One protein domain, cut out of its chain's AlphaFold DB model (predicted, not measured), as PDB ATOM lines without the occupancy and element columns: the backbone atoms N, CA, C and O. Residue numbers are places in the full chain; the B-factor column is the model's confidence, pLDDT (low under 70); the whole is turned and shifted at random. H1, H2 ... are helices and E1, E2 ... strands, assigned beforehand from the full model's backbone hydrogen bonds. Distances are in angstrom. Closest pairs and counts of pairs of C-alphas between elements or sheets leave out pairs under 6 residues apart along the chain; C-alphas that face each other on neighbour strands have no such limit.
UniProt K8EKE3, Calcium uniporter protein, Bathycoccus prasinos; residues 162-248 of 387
ATOM      1  N   SER A 162     118.157 112.710 150.469       58.22
ATOM      2  CA  SER A 162     117.326 111.508 150.638       58.22
ATOM      3  C   SER A 162     116.229 111.348 149.581       58.22
ATOM      4  O   SER A 162     115.585 110.301 149.529       58.22
ATOM      5  N   LEU A 163     115.998 112.375 148.758       65.19
ATOM      6  CA  LEU A 163     115.012 112.344 147.686       65.19
ATOM      7  C   LEU A 163     115.585 111.582 146.479       65.19
ATOM      8  O   LEU A 163     116.751 111.763 146.129       65.19
ATOM      9  N   ASP A 164     114.773 110.736 145.838       61.84
ATOM     10  CA  ASP A 164     115.207 109.947 144.680       61.84
ATOM     11  C   ASP A 164     115.827 110.840 143.601       61.84
ATOM     12  O   ASP A 164     115.215 111.825 143.171       61.84
ATOM     13  N   LYS A 165     117.015 110.453 143.118       67.62
ATOM     14  CA  LYS A 165     117.764 111.184 142.082       67.62
ATOM     15  C   LYS A 165     116.871 111.537 140.887       67.62
ATOM     16  O   LYS A 165     116.810 112.690 140.503       67.62
ATOM     17  N   ASN A 166     116.016 110.612 140.443       67.31
ATOM     18  CA  ASN A 166     115.063 110.825 139.344       67.31
ATOM     19  C   ASN A 166     114.020 111.943 139.573       67.31
ATOM     20  O   ASN A 166     113.550 112.549 138.608       67.31
ATOM     21  N   ILE A 167     113.603 112.196 140.821       64.88
ATOM     22  CA  ILE A 167     112.651 113.270 141.155       64.88
ATOM     23  C   ILE A 167     113.392 114.601 141.185       64.88
ATOM     24  O   ILE A 167     112.908 115.589 140.635       64.88
ATOM     25  N   VAL A 168     114.575 114.615 141.799       68.25
ATOM     26  CA  VAL A 168     115.443 115.792 141.839       68.25
ATOM     27  C   VAL A 168     115.837 116.191 140.418       68.25
ATOM     28  O   VAL A 168     115.639 117.343 140.048       68.25
ATOM     29  N   ASP A 169     116.246 115.238 139.586       63.50
ATOM     30  CA  ASP A 169     116.631 115.452 138.190       63.50
ATOM     31  C   ASP A 169     115.441 115.936 137.339       63.50
ATOM     32  O   ASP A 169     115.583 116.880 136.566       63.50
ATOM     33  N   ASN A 170     114.224 115.410 137.539       65.38
ATOM     34  CA  ASN A 170     113.024 115.942 136.868       65.38
ATOM     35  C   ASN A 170     112.672 117.369 137.310       65.38
ATOM     36  O   ASN A 170     112.270 118.195 136.488       65.38
ATOM     37  N   VAL A 171     112.800 117.687 138.599       67.06
ATOM     38  CA  VAL A 171     112.514 119.030 139.130       67.06
ATOM     39  C   VAL A 171     113.575 120.035 138.674       67.06
ATOM     40  O   VAL A 171     113.232 121.161 138.308       67.06
ATOM     41  N   LEU A 172     114.845 119.633 138.633       61.16
ATOM     42  CA  LEU A 172     115.948 120.440 138.115       61.16
ATOM     43  C   LEU A 172     115.799 120.678 136.607       61.16
ATOM     44  O   LEU A 172     115.876 121.824 136.168       61.16
ATOM     45  N   ASN A 173     115.439 119.653 135.833       67.00
ATOM     46  CA  ASN A 173     115.145 119.803 134.405       67.00
ATOM     47  C   ASN A 173     113.916 120.686 134.156       67.00
ATOM     48  O   ASN A 173     113.896 121.493 133.225       67.00
ATOM     49  N   THR A 174     112.925 120.635 135.048       67.19
ATOM     50  CA  THR A 174     111.782 121.555 135.010       67.19
ATOM     51  C   THR A 174     112.218 123.000 135.281       67.19
ATOM     52  O   THR A 174     111.679 123.918 134.669       67.19
ATOM     53  N   ARG A 175     113.221 123.238 136.138       70.00
ATOM     54  CA  ARG A 175     113.715 124.591 136.451       70.00
ATOM     55  C   ARG A 175     114.285 125.301 135.224       70.00
ATOM     56  O   ARG A 175     114.014 126.485 135.046       70.00
ATOM     57  N   HIS A 176     115.027 124.595 134.373       68.31
ATOM     58  CA  HIS A 176     115.591 125.165 133.144       68.31
ATOM     59  C   HIS A 176     114.501 125.583 132.151       68.31
ATOM     60  O   HIS A 176     114.522 126.703 131.644       68.31
ATOM     61  N   VAL A 177     113.482 124.738 131.959       72.25
ATOM     62  CA  VAL A 177     112.334 125.047 131.090       72.25
ATOM     63  C   VAL A 177     111.493 126.198 131.652       72.25
ATOM     64  O   VAL A 177     111.005 127.033 130.894       72.25
ATOM     65  N   GLN A 178     111.344 126.287 132.976       70.62
ATOM     66  CA  GLN A 178     110.634 127.398 133.618       70.62
ATOM     67  C   GLN A 178     111.405 128.720 133.512       70.62
ATOM     68  O   GLN A 178     110.793 129.745 133.233       70.62
ATOM     69  N   ASN A 179     112.733 128.699 133.656       79.00
ATOM     70  CA  ASN A 179     113.579 129.881 133.463       79.00
ATOM     71  C   ASN A 179     113.541 130.365 132.002       79.00
ATOM     72  O   ASN A 179     113.367 131.551 131.730       79.00
ATOM     73  N   LEU A 180     113.607 129.432 131.044       76.38
ATOM     74  CA  LEU A 180     113.411 129.742 129.627       76.38
ATOM     75  C   LEU A 180     112.028 130.368 129.381       76.38
ATOM     76  O   LEU A 180     111.927 131.372 128.682       76.38
ATOM     77  N   ARG A 181     110.968 129.815 129.985       76.88
ATOM     78  CA  ARG A 181     109.607 130.359 129.898       76.88
ATOM     79  C   ARG A 181     109.512 131.775 130.472       76.88
ATOM     80  O   ARG A 181     108.887 132.618 129.845       76.88
ATOM     81  N   GLU A 182     110.112 132.034 131.630       79.31
ATOM     82  CA  GLU A 182     110.105 133.353 132.277       79.31
ATOM     83  C   GLU A 182     110.804 134.404 131.408       79.31
ATOM     84  O   GLU A 182     110.239 135.461 131.143       79.31
ATOM     85  N   ARG A 183     111.962 134.064 130.834       75.81
ATOM     86  CA  ARG A 183     112.650 134.934 129.868       75.81
ATOM     87  C   ARG A 183     111.858 135.160 128.586       75.81
ATOM     88  O   ARG A 183     111.866 136.262 128.044       75.81
ATOM     89  N   LEU A 184     111.164 134.139 128.086       76.62
ATOM     90  CA  LEU A 184     110.264 134.316 126.950       76.62
ATOM     91  C   LEU A 184     109.073 135.218 127.307       76.62
ATOM     92  O   LEU A 184     108.701 136.066 126.500       76.62
ATOM     93  N   ASP A 185     108.515 135.094 128.512       76.06
ATOM     94  CA  ASP A 185     107.449 135.968 129.014       76.06
ATOM     95  C   ASP A 185     107.939 137.425 129.181       76.06
ATOM     96  O   ASP A 185     107.172 138.351 128.931       76.06
ATOM     97  N   GLU A 186     109.207 137.670 129.529       78.06
ATOM     98  CA  GLU A 186     109.799 139.021 129.555       78.06
ATOM     99  C   GLU A 186     109.936 139.620 128.147       78.06
ATOM    100  O   GLU A 186     109.562 140.772 127.897       78.06
ATOM    101  N   ILE A 187     110.435 138.828 127.196       74.62
ATOM    102  CA  ILE A 187     110.631 139.278 125.811       74.62
ATOM    103  C   ILE A 187     109.290 139.455 125.096       74.62
ATOM    104  O   ILE A 187     109.174 140.315 124.222       74.62
ATOM    105  N   LYS A 188     108.247 138.740 125.525       72.88
ATOM    106  CA  LYS A 188     106.874 138.932 125.050       72.88
ATOM    107  C   LYS A 188     106.422 140.397 125.131       72.88
ATOM    108  O   LYS A 188     105.681 140.849 124.265       72.88
ATOM    109  N   TYR A 189     106.875 141.160 126.129       68.69
ATOM    110  CA  TYR A 189     106.515 142.579 126.263       68.69
ATOM    111  C   TYR A 189     107.232 143.496 125.266       68.69
ATOM    112  O   TYR A 189     106.794 144.625 125.053       68.69
ATOM    113  N   THR A 190     108.336 143.041 124.673       68.88
ATOM    114  CA  THR A 190     109.184 143.853 123.789       68.88
ATOM    115  C   THR A 190     109.136 143.418 122.328       68.88
ATOM    116  O   THR A 190     109.294 144.273 121.457       68.88
ATOM    117  N   LYS A 191     108.919 142.129 122.025       71.69
ATOM    118  CA  LYS A 191     108.851 141.598 120.653       71.69
ATOM    119  C   LYS A 191     107.804 140.490 120.523       71.69
ATOM    120  O   LYS A 191     107.798 139.535 121.290       71.69
ATOM    121  N   GLU A 192     106.965 140.591 119.491       67.62
ATOM    122  CA  GLU A 192     105.917 139.602 119.183       67.62
ATOM    123  C   GLU A 192     106.469 138.318 118.525       67.62
ATOM    124  O   GLU A 192     105.850 137.254 118.613       67.62
ATOM    125  N   PHE A 193     107.649 138.400 117.894       74.19
ATOM    126  CA  PHE A 193     108.330 137.290 117.220       74.19
ATOM    127  C   PHE A 193     109.843 137.303 117.477       74.19
ATOM    128  O   PHE A 193     110.462 138.362 117.611       74.19
ATOM    129  N   ILE A 194     110.445 136.114 117.538       80.31
ATOM    130  CA  ILE A 194     111.887 135.897 117.717       80.31
ATOM    131  C   ILE A 194     112.371 134.948 116.608       80.31
ATOM    132  O   ILE A 194     111.631 134.061 116.197       80.31
ATOM    133  N   THR A 195     113.585 135.133 116.087       81.94
ATOM    134  CA  THR A 195     114.190 134.184 115.131       81.94
ATOM    135  C   THR A 195     114.668 132.920 115.839       81.94
ATOM    136  O   THR A 195     115.035 132.974 117.015       81.94
ATOM    137  N   ILE A 196     114.728 131.789 115.133       77.12
ATOM    138  CA  ILE A 196     115.255 130.529 115.693       77.12
ATOM    139  C   ILE A 196     116.660 130.723 116.284       77.12
ATOM    140  O   ILE A 196     116.938 130.218 117.368       77.12
ATOM    141  N   ASP A 197     117.510 131.531 115.647       78.25
ATOM    142  CA  ASP A 197     118.865 131.817 116.132       78.25
ATOM    143  C   ASP A 197     118.862 132.542 117.480       78.25
ATOM    144  O   ASP A 197     119.555 132.147 118.420       78.25
ATOM    145  N   LYS A 198     118.023 133.577 117.612       79.00
ATOM    146  CA  LYS A 198     117.902 134.327 118.864       79.00
ATOM    147  C   LYS A 198     117.235 133.482 119.948       79.00
ATOM    148  O   LYS A 198     117.602 133.581 121.114       79.00
ATOM    149  N   PHE A 199     116.299 132.616 119.572       78.75
ATOM    150  CA  PHE A 199     115.708 131.635 120.474       78.75
ATOM    151  C   PHE A 199     116.742 130.595 120.946       78.75
ATOM    152  O   PHE A 199     116.774 130.255 122.128       78.75
ATOM    153  N   ALA A 200     117.646 130.148 120.070       74.81
ATOM    154  CA  ALA A 200     118.730 129.230 120.410       74.81
ATOM    155  C   ALA A 200     119.768 129.872 121.347       74.81
ATOM    156  O   ALA A 200     120.256 129.205 122.259       74.81
ATOM    157  N   GLU A 201     120.080 131.161 121.175       78.19
ATOM    158  CA  GLU A 201     120.886 131.926 122.139       78.19
ATOM    159  C   GLU A 201     120.215 131.976 123.517       78.19
ATOM    160  O   GLU A 201     120.851 131.672 124.524       78.19
ATOM    161  N   LEU A 202     118.910 132.252 123.572       74.31
ATOM    162  CA  LEU A 202     118.150 132.298 124.827       74.31
ATOM    163  C   LEU A 202     118.056 130.925 125.512       74.31
ATOM    164  O   LEU A 202     118.088 130.844 126.742       74.31
ATOM    165  N   CYS A 203     117.998 129.838 124.738       70.94
ATOM    166  CA  CYS A 203     118.092 128.472 125.258       70.94
ATOM    167  C   CYS A 203     119.469 128.197 125.882       70.94
ATOM    168  O   CYS A 203     119.551 127.632 126.974       70.94
ATOM    169  N   LYS A 204     120.554 128.651 125.241       75.69
ATOM    170  CA  LYS A 204     121.921 128.516 125.774       75.69
ATOM    171  C   LYS A 204     122.117 129.341 127.050       75.69
ATOM    172  O   LYS A 204     122.667 128.840 128.025       75.69
ATOM    173  N   GLU A 205     121.616 130.572 127.079       72.38
ATOM    174  CA  GLU A 205     121.732 131.472 128.236       72.38
ATOM    175  C   GLU A 205     120.870 131.054 129.440       72.38
ATOM    176  O   GLU A 205     121.145 131.479 130.563       72.38
ATOM    177  N   SER A 206     119.805 130.273 129.234       63.06
ATOM    178  CA  SER A 206     118.918 129.765 130.299       63.06
ATOM    179  C   SER A 206     119.348 128.396 130.854       63.06
ATOM    180  O   SER A 206     118.715 127.861 131.770       63.06
ATOM    181  N   GLY A 207     120.462 127.847 130.352       60.59
ATOM    182  CA  GLY A 207     121.049 126.592 130.824       60.59
ATOM    183  C   GLY A 207     120.430 125.333 130.213       60.59
ATOM    184  O   GLY A 207     120.567 124.258 130.789       60.59
ATOM    185  N   CYS A 208     119.755 125.439 129.065       57.94
ATOM    186  CA  CYS A 208     119.242 124.285 128.326       57.94
ATOM    187  C   CYS A 208     120.365 123.660 127.477       57.94
ATOM    188  O   CYS A 208     120.420 123.853 126.264       57.94
ATOM    189  N   THR A 209     121.298 122.948 128.114       59.25
ATOM    190  CA  THR A 209     122.481 122.367 127.439       59.25
ATOM    191  C   THR A 209     122.274 120.903 127.022       59.25
ATOM    192  O   THR A 209     123.121 120.328 126.345       59.25
ATOM    193  N   GLU A 210     121.156 120.282 127.409       58.22
ATOM    194  CA  GLU A 210     120.956 118.832 127.252       58.22
ATOM    195  C   GLU A 210     120.431 118.413 125.869       58.22
ATOM    196  O   GLU A 210     120.636 117.269 125.463       58.22
ATOM    197  N   LYS A 211     119.759 119.306 125.126       65.69
ATOM    198  CA  LYS A 211     119.092 118.978 123.851       65.69
ATOM    199  C   LYS A 211     119.284 120.063 122.793       65.69
ATOM    200  O   LYS A 211     119.560 121.220 123.108       65.69
ATOM    201  N   LYS A 212     119.129 119.688 121.517       74.00
ATOM    202  CA  LYS A 212     119.167 120.640 120.395       74.00
ATOM    203  C   LYS A 212     118.061 121.696 120.573       74.00
ATOM    204  O   LYS A 212     116.967 121.342 121.013       74.00
ATOM    205  N   PRO A 213     118.301 122.966 120.195       67.38
ATOM    206  CA  PRO A 213     117.310 124.039 120.337       67.38
ATOM    207  C   PRO A 213     115.997 123.728 119.599       67.38
ATOM    208  O   PRO A 213     114.930 124.111 120.067       67.38
ATOM    209  N   GLU A 214     116.065 122.963 118.509       70.44
ATOM    210  CA  GLU A 214     114.913 122.485 117.731       70.44
ATOM    211  C   GLU A 214     113.945 121.626 118.562       70.44
ATOM    212  O   GLU A 214     112.731 121.804 118.488       70.44
ATOM    213  N   GLU A 215     114.464 120.750 119.427       77.56
ATOM    214  CA  GLU A 215     113.625 119.882 120.258       77.56
ATOM    215  C   GLU A 215     112.884 120.694 121.333       77.56
ATOM    216  O   GLU A 215     111.733 120.405 121.654       77.56
ATOM    217  N   TYR A 216     113.500 121.765 121.848       76.00
ATOM    218  CA  TYR A 216     112.835 122.692 122.770       76.00
ATOM    219  C   TYR A 216     111.739 123.507 122.083       76.00
ATOM    220  O   TYR A 216     110.676 123.696 122.678       76.00
ATOM    221  N   VAL A 217     111.947 123.939 120.831       77.00
ATOM    222  CA  VAL A 217     110.885 124.578 120.035       77.00
ATOM    223  C   VAL A 217     109.708 123.622 119.872       77.00
ATOM    224  O   VAL A 217     108.570 124.020 120.106       77.00
ATOM    225  N   ASP A 218     109.960 122.352 119.556       78.50
ATOM    226  CA  ASP A 218     108.900 121.353 119.402       78.50
ATOM    227  C   ASP A 218     108.159 121.062 120.710       78.50
ATOM    228  O   ASP A 218     106.929 120.967 120.716       78.50
ATOM    229  N   ILE A 219     108.867 120.988 121.839       79.12
ATOM    230  CA  ILE A 219     108.247 120.843 123.162       79.12
ATOM    231  C   ILE A 219     107.366 122.062 123.478       79.12
ATOM    232  O   ILE A 219     106.234 121.900 123.939       79.12
ATOM    233  N   MET A 220     107.833 123.279 123.188       77.19
ATOM    234  CA  MET A 220     107.071 124.512 123.426       77.19
ATOM    235  C   MET A 220     105.889 124.678 122.461       77.19
ATOM    236  O   MET A 220     104.832 125.175 122.863       77.19
ATOM    237  N   LYS A 221     106.032 124.195 121.221       81.88
ATOM    238  CA  LYS A 221     104.963 124.104 120.220       81.88
ATOM    239  C   LYS A 221     103.872 123.139 120.672       81.88
ATOM    240  O   LYS A 221     102.697 123.499 120.680       81.88
ATOM    241  N   ASN A 222     104.254 121.946 121.124       81.19
ATOM    242  CA  ASN A 222     103.325 120.933 121.632       81.19
ATOM    243  C   ASN A 222     102.637 121.373 122.932       81.19
ATOM    244  O   ASN A 222     101.483 121.025 123.172       81.19
ATOM    245  N   ALA A 223     103.316 122.186 123.745       77.44
ATOM    246  CA  ALA A 223     102.736 122.818 124.925       77.44
ATOM    247  C   ALA A 223     101.781 123.989 124.596       77.44
ATOM    248  O   ALA A 223     101.138 124.518 125.502       77.44
ATOM    249  N   GLY A 224     101.678 124.409 123.329       73.12
ATOM    250  CA  GLY A 224     100.801 125.499 122.892       73.12
ATOM    251  C   GLY A 224     101.239 126.887 123.369       73.12
ATOM    252  O   GLY A 224     100.429 127.813 123.381       73.12
ATOM    253  N   LEU A 225     102.499 127.030 123.786       74.38
ATOM    254  CA  LEU A 225     103.078 128.295 124.248       74.38
ATOM    255  C   LEU A 225     103.602 129.137 123.084       74.38
ATOM    256  O   LEU A 225     103.642 130.358 123.181       74.38
ATOM    257  N   VAL A 226     104.005 128.480 121.998       78.31
ATOM    258  CA  VAL A 226     104.736 129.088 120.892       78.31
ATOM    259  C   VAL A 226     104.237 128.509 119.569       78.31
ATOM    260  O   VAL A 226     103.951 127.316 119.489       78.31
ATOM    261  N   ILE A 227     104.138 129.333 118.524       81.81
ATOM    262  CA  ILE A 227     103.889 128.864 117.152       81.81
ATOM    263  C   ILE A 227     105.132 129.150 116.322       81.81
ATOM    264  O   ILE A 227     105.604 130.283 116.279       81.81
ATOM    265  N   GLN A 228     105.641 128.121 115.652       78.69
ATOM    266  CA  GLN A 228     106.703 128.270 114.668       78.69
ATOM    267  C   GLN A 228     106.086 128.430 113.278       78.69
ATOM    268  O   GLN A 228     105.276 127.600 112.860       78.69
ATOM    269  N   ILE A 229     106.480 129.483 112.570       79.00
ATOM    270  CA  ILE A 229     106.212 129.663 111.143       79.00
ATOM    271  C   ILE A 229     107.568 129.928 110.497       79.00
ATOM    272  O   ILE A 229     108.186 130.953 110.779       79.00
ATOM    273  N   GLU A 230     108.032 128.991 109.668       80.50
ATOM    274  CA  GLU A 230     109.363 129.038 109.042       80.50
ATOM    275  C   GLU A 230     110.477 129.270 110.090       80.50
ATOM    276  O   GLU A 230     110.605 128.475 111.029       80.50
ATOM    277  N   ASP A 231     111.229 130.368 109.957       76.75
ATOM    278  CA  ASP A 231     112.356 130.747 110.819       76.75
ATOM    279  C   ASP A 231     111.959 131.633 112.014       76.75
ATOM    280  O   ASP A 231     112.818 132.106 112.772       76.75
ATOM    281  N   TYR A 232     110.656 131.858 112.214       80.44
ATOM    282  CA  TYR A 232     110.130 132.705 113.278       80.44
ATOM    283  C   TYR A 232     109.338 131.917 114.318       80.44
ATOM    284  O   TYR A 232     108.457 131.106 114.030       80.44
ATOM    285  N   VAL A 233     109.658 132.219 115.569       81.25
ATOM    286  CA  VAL A 233     109.109 131.650 116.790       81.25
ATOM    287  C   VAL A 233     108.253 132.733 117.436       81.25
ATOM    288  O   VAL A 233     108.756 133.730 117.960       81.25
ATOM    289  N   TYR A 234     106.939 132.565 117.363       80.69
ATOM    290  CA  TYR A 234     105.989 133.531 117.888       80.69
ATOM    291  C   TYR A 234     105.559 133.191 119.311       80.69
ATOM    292  O   TYR A 234     105.073 132.093 119.578       80.69
ATOM    293  N   LEU A 235     105.672 134.172 120.205       81.19
ATOM    294  CA  LEU A 235     105.435 134.005 121.641       81.19
ATOM    295  C   LEU A 235     103.967 134.186 122.036       81.19
ATOM    296  O   LEU A 235     103.560 133.782 123.122       81.19
ATOM    297  N   GLU A 236     103.158 134.801 121.167       78.31
ATOM    298  CA  GLU A 236     101.730 134.998 121.411       78.31
ATOM    299  C   GLU A 236     100.873 134.275 120.365       78.31
ATOM    300  O   GLU A 236     100.403 134.884 119.398       78.31
ATOM    301  N   PRO A 237     100.594 132.975 120.573       75.50
ATOM    302  CA  PRO A 237      99.794 132.195 119.635       75.50
ATOM    303  C   PRO A 237      98.389 132.771 119.434       75.50
ATOM    304  O   PRO A 237      97.806 132.620 118.362       75.50
ATOM    305  N   GLN A 238      97.836 133.467 120.433       72.31
ATOM    306  CA  GLN A 238      96.485 134.027 120.354       72.31
ATOM    307  C   GLN A 238      96.363 135.183 119.362       72.31
ATOM    308  O   GLN A 238      95.376 135.233 118.629       72.31
ATOM    309  N   ASN A 239      97.339 136.091 119.310       76.50
ATOM    310  CA  ASN A 239      97.266 137.242 118.409       76.50
ATOM    311  C   ASN A 239      97.378 136.796 116.955       76.50
ATOM    312  O   ASN A 239      96.619 137.269 116.116       76.50
ATOM    313  N   ILE A 240      98.239 135.818 116.672       78.75
ATOM    314  CA  ILE A 240      98.399 135.270 115.319       78.75
ATOM    315  C   ILE A 240      97.194 134.442 114.932       78.75
ATOM    316  O   ILE A 240      96.681 134.604 113.835       78.75
ATOM    317  N   THR A 241      96.684 133.604 115.837       76.75
ATOM    318  CA  THR A 241      95.469 132.832 115.564       76.75
ATOM    319  C   THR A 241      94.308 133.770 115.230       76.75
ATOM    320  O   THR A 241      93.605 133.530 114.256       76.75
ATOM    321  N   ARG A 242      94.152 134.890 115.953       73.56
ATOM    322  CA  ARG A 242      93.158 135.930 115.632       73.56
ATOM    323  C   ARG A 242      93.448 136.635 114.307       73.56
ATOM    324  O   ARG A 242      92.542 136.788 113.499       73.56
ATOM    325  N   ALA A 243      94.694 137.029 114.051       74.19
ATOM    326  CA  ALA A 243      95.084 137.691 112.806       74.19
ATOM    327  C   ALA A 243      94.842 136.797 111.580       74.19
ATOM    328  O   ALA A 243      94.293 137.252 110.581       74.19
ATOM    329  N   VAL A 244      95.174 135.508 111.681       76.62
ATOM    330  CA  VAL A 244      94.931 134.499 110.644       76.62
ATOM    331  C   VAL A 244      93.431 134.252 110.472       76.62
ATOM    332  O   VAL A 244      92.946 134.249 109.345       76.62
ATOM    333  N   ILE A 245      92.669 134.122 111.563       70.75
ATOM    334  CA  ILE A 245      91.200 134.018 111.517       70.75
ATOM    335  C   ILE A 245      90.573 135.231 110.812       70.75
ATOM    336  O   ILE A 245      89.623 135.067 110.050       70.75
ATOM    337  N   ASN A 246      91.125 136.427 111.016       69.25
ATOM    338  CA  ASN A 246      90.605 137.670 110.445       69.25
ATOM    339  C   ASN A 246      91.013 137.893 108.990       69.25
ATOM    340  O   ASN A 246      90.250 138.490 108.230       69.25
ATOM    341  N   ALA A 247      92.184 137.394 108.601       73.81
ATOM    342  CA  ALA A 247      92.670 137.440 107.229       73.81
ATOM    343  C   ALA A 247      91.977 136.411 106.320       73.81
ATOM    344  O   ALA A 247      91.910 136.607 105.106       73.81
ATOM    345  N   LEU A 248      91.451 135.317 106.881       70.44
ATOM    346  CA  LEU A 248      90.794 134.280 106.096       70.44
ATOM    347  C   LEU A 248      89.348 134.673 105.727       70.44
ATOM    348  O   LEU A 248      88.550 135.030 106.598       70.44
TER     349      LEU A 248
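What this domain is: This is residues 162 to 248 of the 387 residues of the protein "Calcium uniporter protein" of Bathycoccus prasinos (UniProt K8EKE3). A small body, with a three-stranded sheet E1, E3, E2 and the short helices H2 and H3 beside the later part of the long helix H1, has a helical arm sticking out at each end. One arm is residues 162 to 172, of which 165 to 172 belong to H1; the other is residues 242 to 248, of which 242 to 247 belong to H4. The printed part has 87 residues, with four named helices and three named strands in the order H1, E1, H2, H3, E2, E3, H4, and is mostly helix; the sheet is antiparallel. The whole is only just loose, close to compact, with a radius of gyration of the C-alphas of 14.7 A, and the arms draw it out to 56 by 22 by 22 A.

Where its parts are: H1, residues 165 to 188, begins with C-alpha 165 at (117.764, 111.184, 142.082) and is 34.3 A long. E1 is residues 193 to 195, 7.0 A, and H2 is residues 196 to 205, 14.1 A. H3, residues 213 to 222, is 14.4 A long, beginning with C-alpha 213 at (117.310, 124.039, 120.337). E2, residues 227 to 229, is 6.5 A, and E3, residues 232 to 234, 6.3 A. H4, residues 237 to 247, is 15.2 A long and ends with C-alpha 247 at (92.670, 137.440, 107.229).

How they stand to each other: H1 only just touches H2, with residues 180 to 183 alone and 3 pairs of C-alphas within 8 A; the closest C-alphas are those of Leu 180 and Cys 203, 6.5 A, at a steep tilt of 52 degrees, opposite ways. H1 and H3 are near each other, with 5 pairs of C-alphas within 10 A. E1 and E3 are antiparallel at 147 degrees, with N 233 and O 194 within hydrogen-bond range at 2.8 A. H2 stands up from the sheet over E1, its line rising 72 degrees, at a height over the sheet of 8.8 A. H2 and H3 only just touch, with 3 pairs within 8 A, about perpendicular at 79 degrees; the closest C-alphas are those of Ala 200 and Pro 213, 5.4 A. E2 and E3 form a hairpin, antiparallel at 155 degrees, with N 229 and O 232 within range at 2.9 A. E1, H2, H3 and E2 form a split strand-helix-strand unit, two strands running the same way with E3 between them, its crossover right-handed. H3 only grazes the sheet with residues 217 to 221, and H4 with residues 237 to 241; H4 is apart from H1, H2 and H3. Every O i to N i+4 pair is within hydrogen-bond range in H2, H3 and H4, and 19 of 20 in H1.

The domain as a whole: The C-alphas of Ser 162 and Leu 248, the two farthest apart, are 56.6 A apart. Without the stretches that stand free, the body spans 31 by 22 by 20 A. The printed part has no cut and no long link. The mean pLDDT of the printed part is 73.1, and 25 residues are under 70, among them 162 to 174 and 206 to 211.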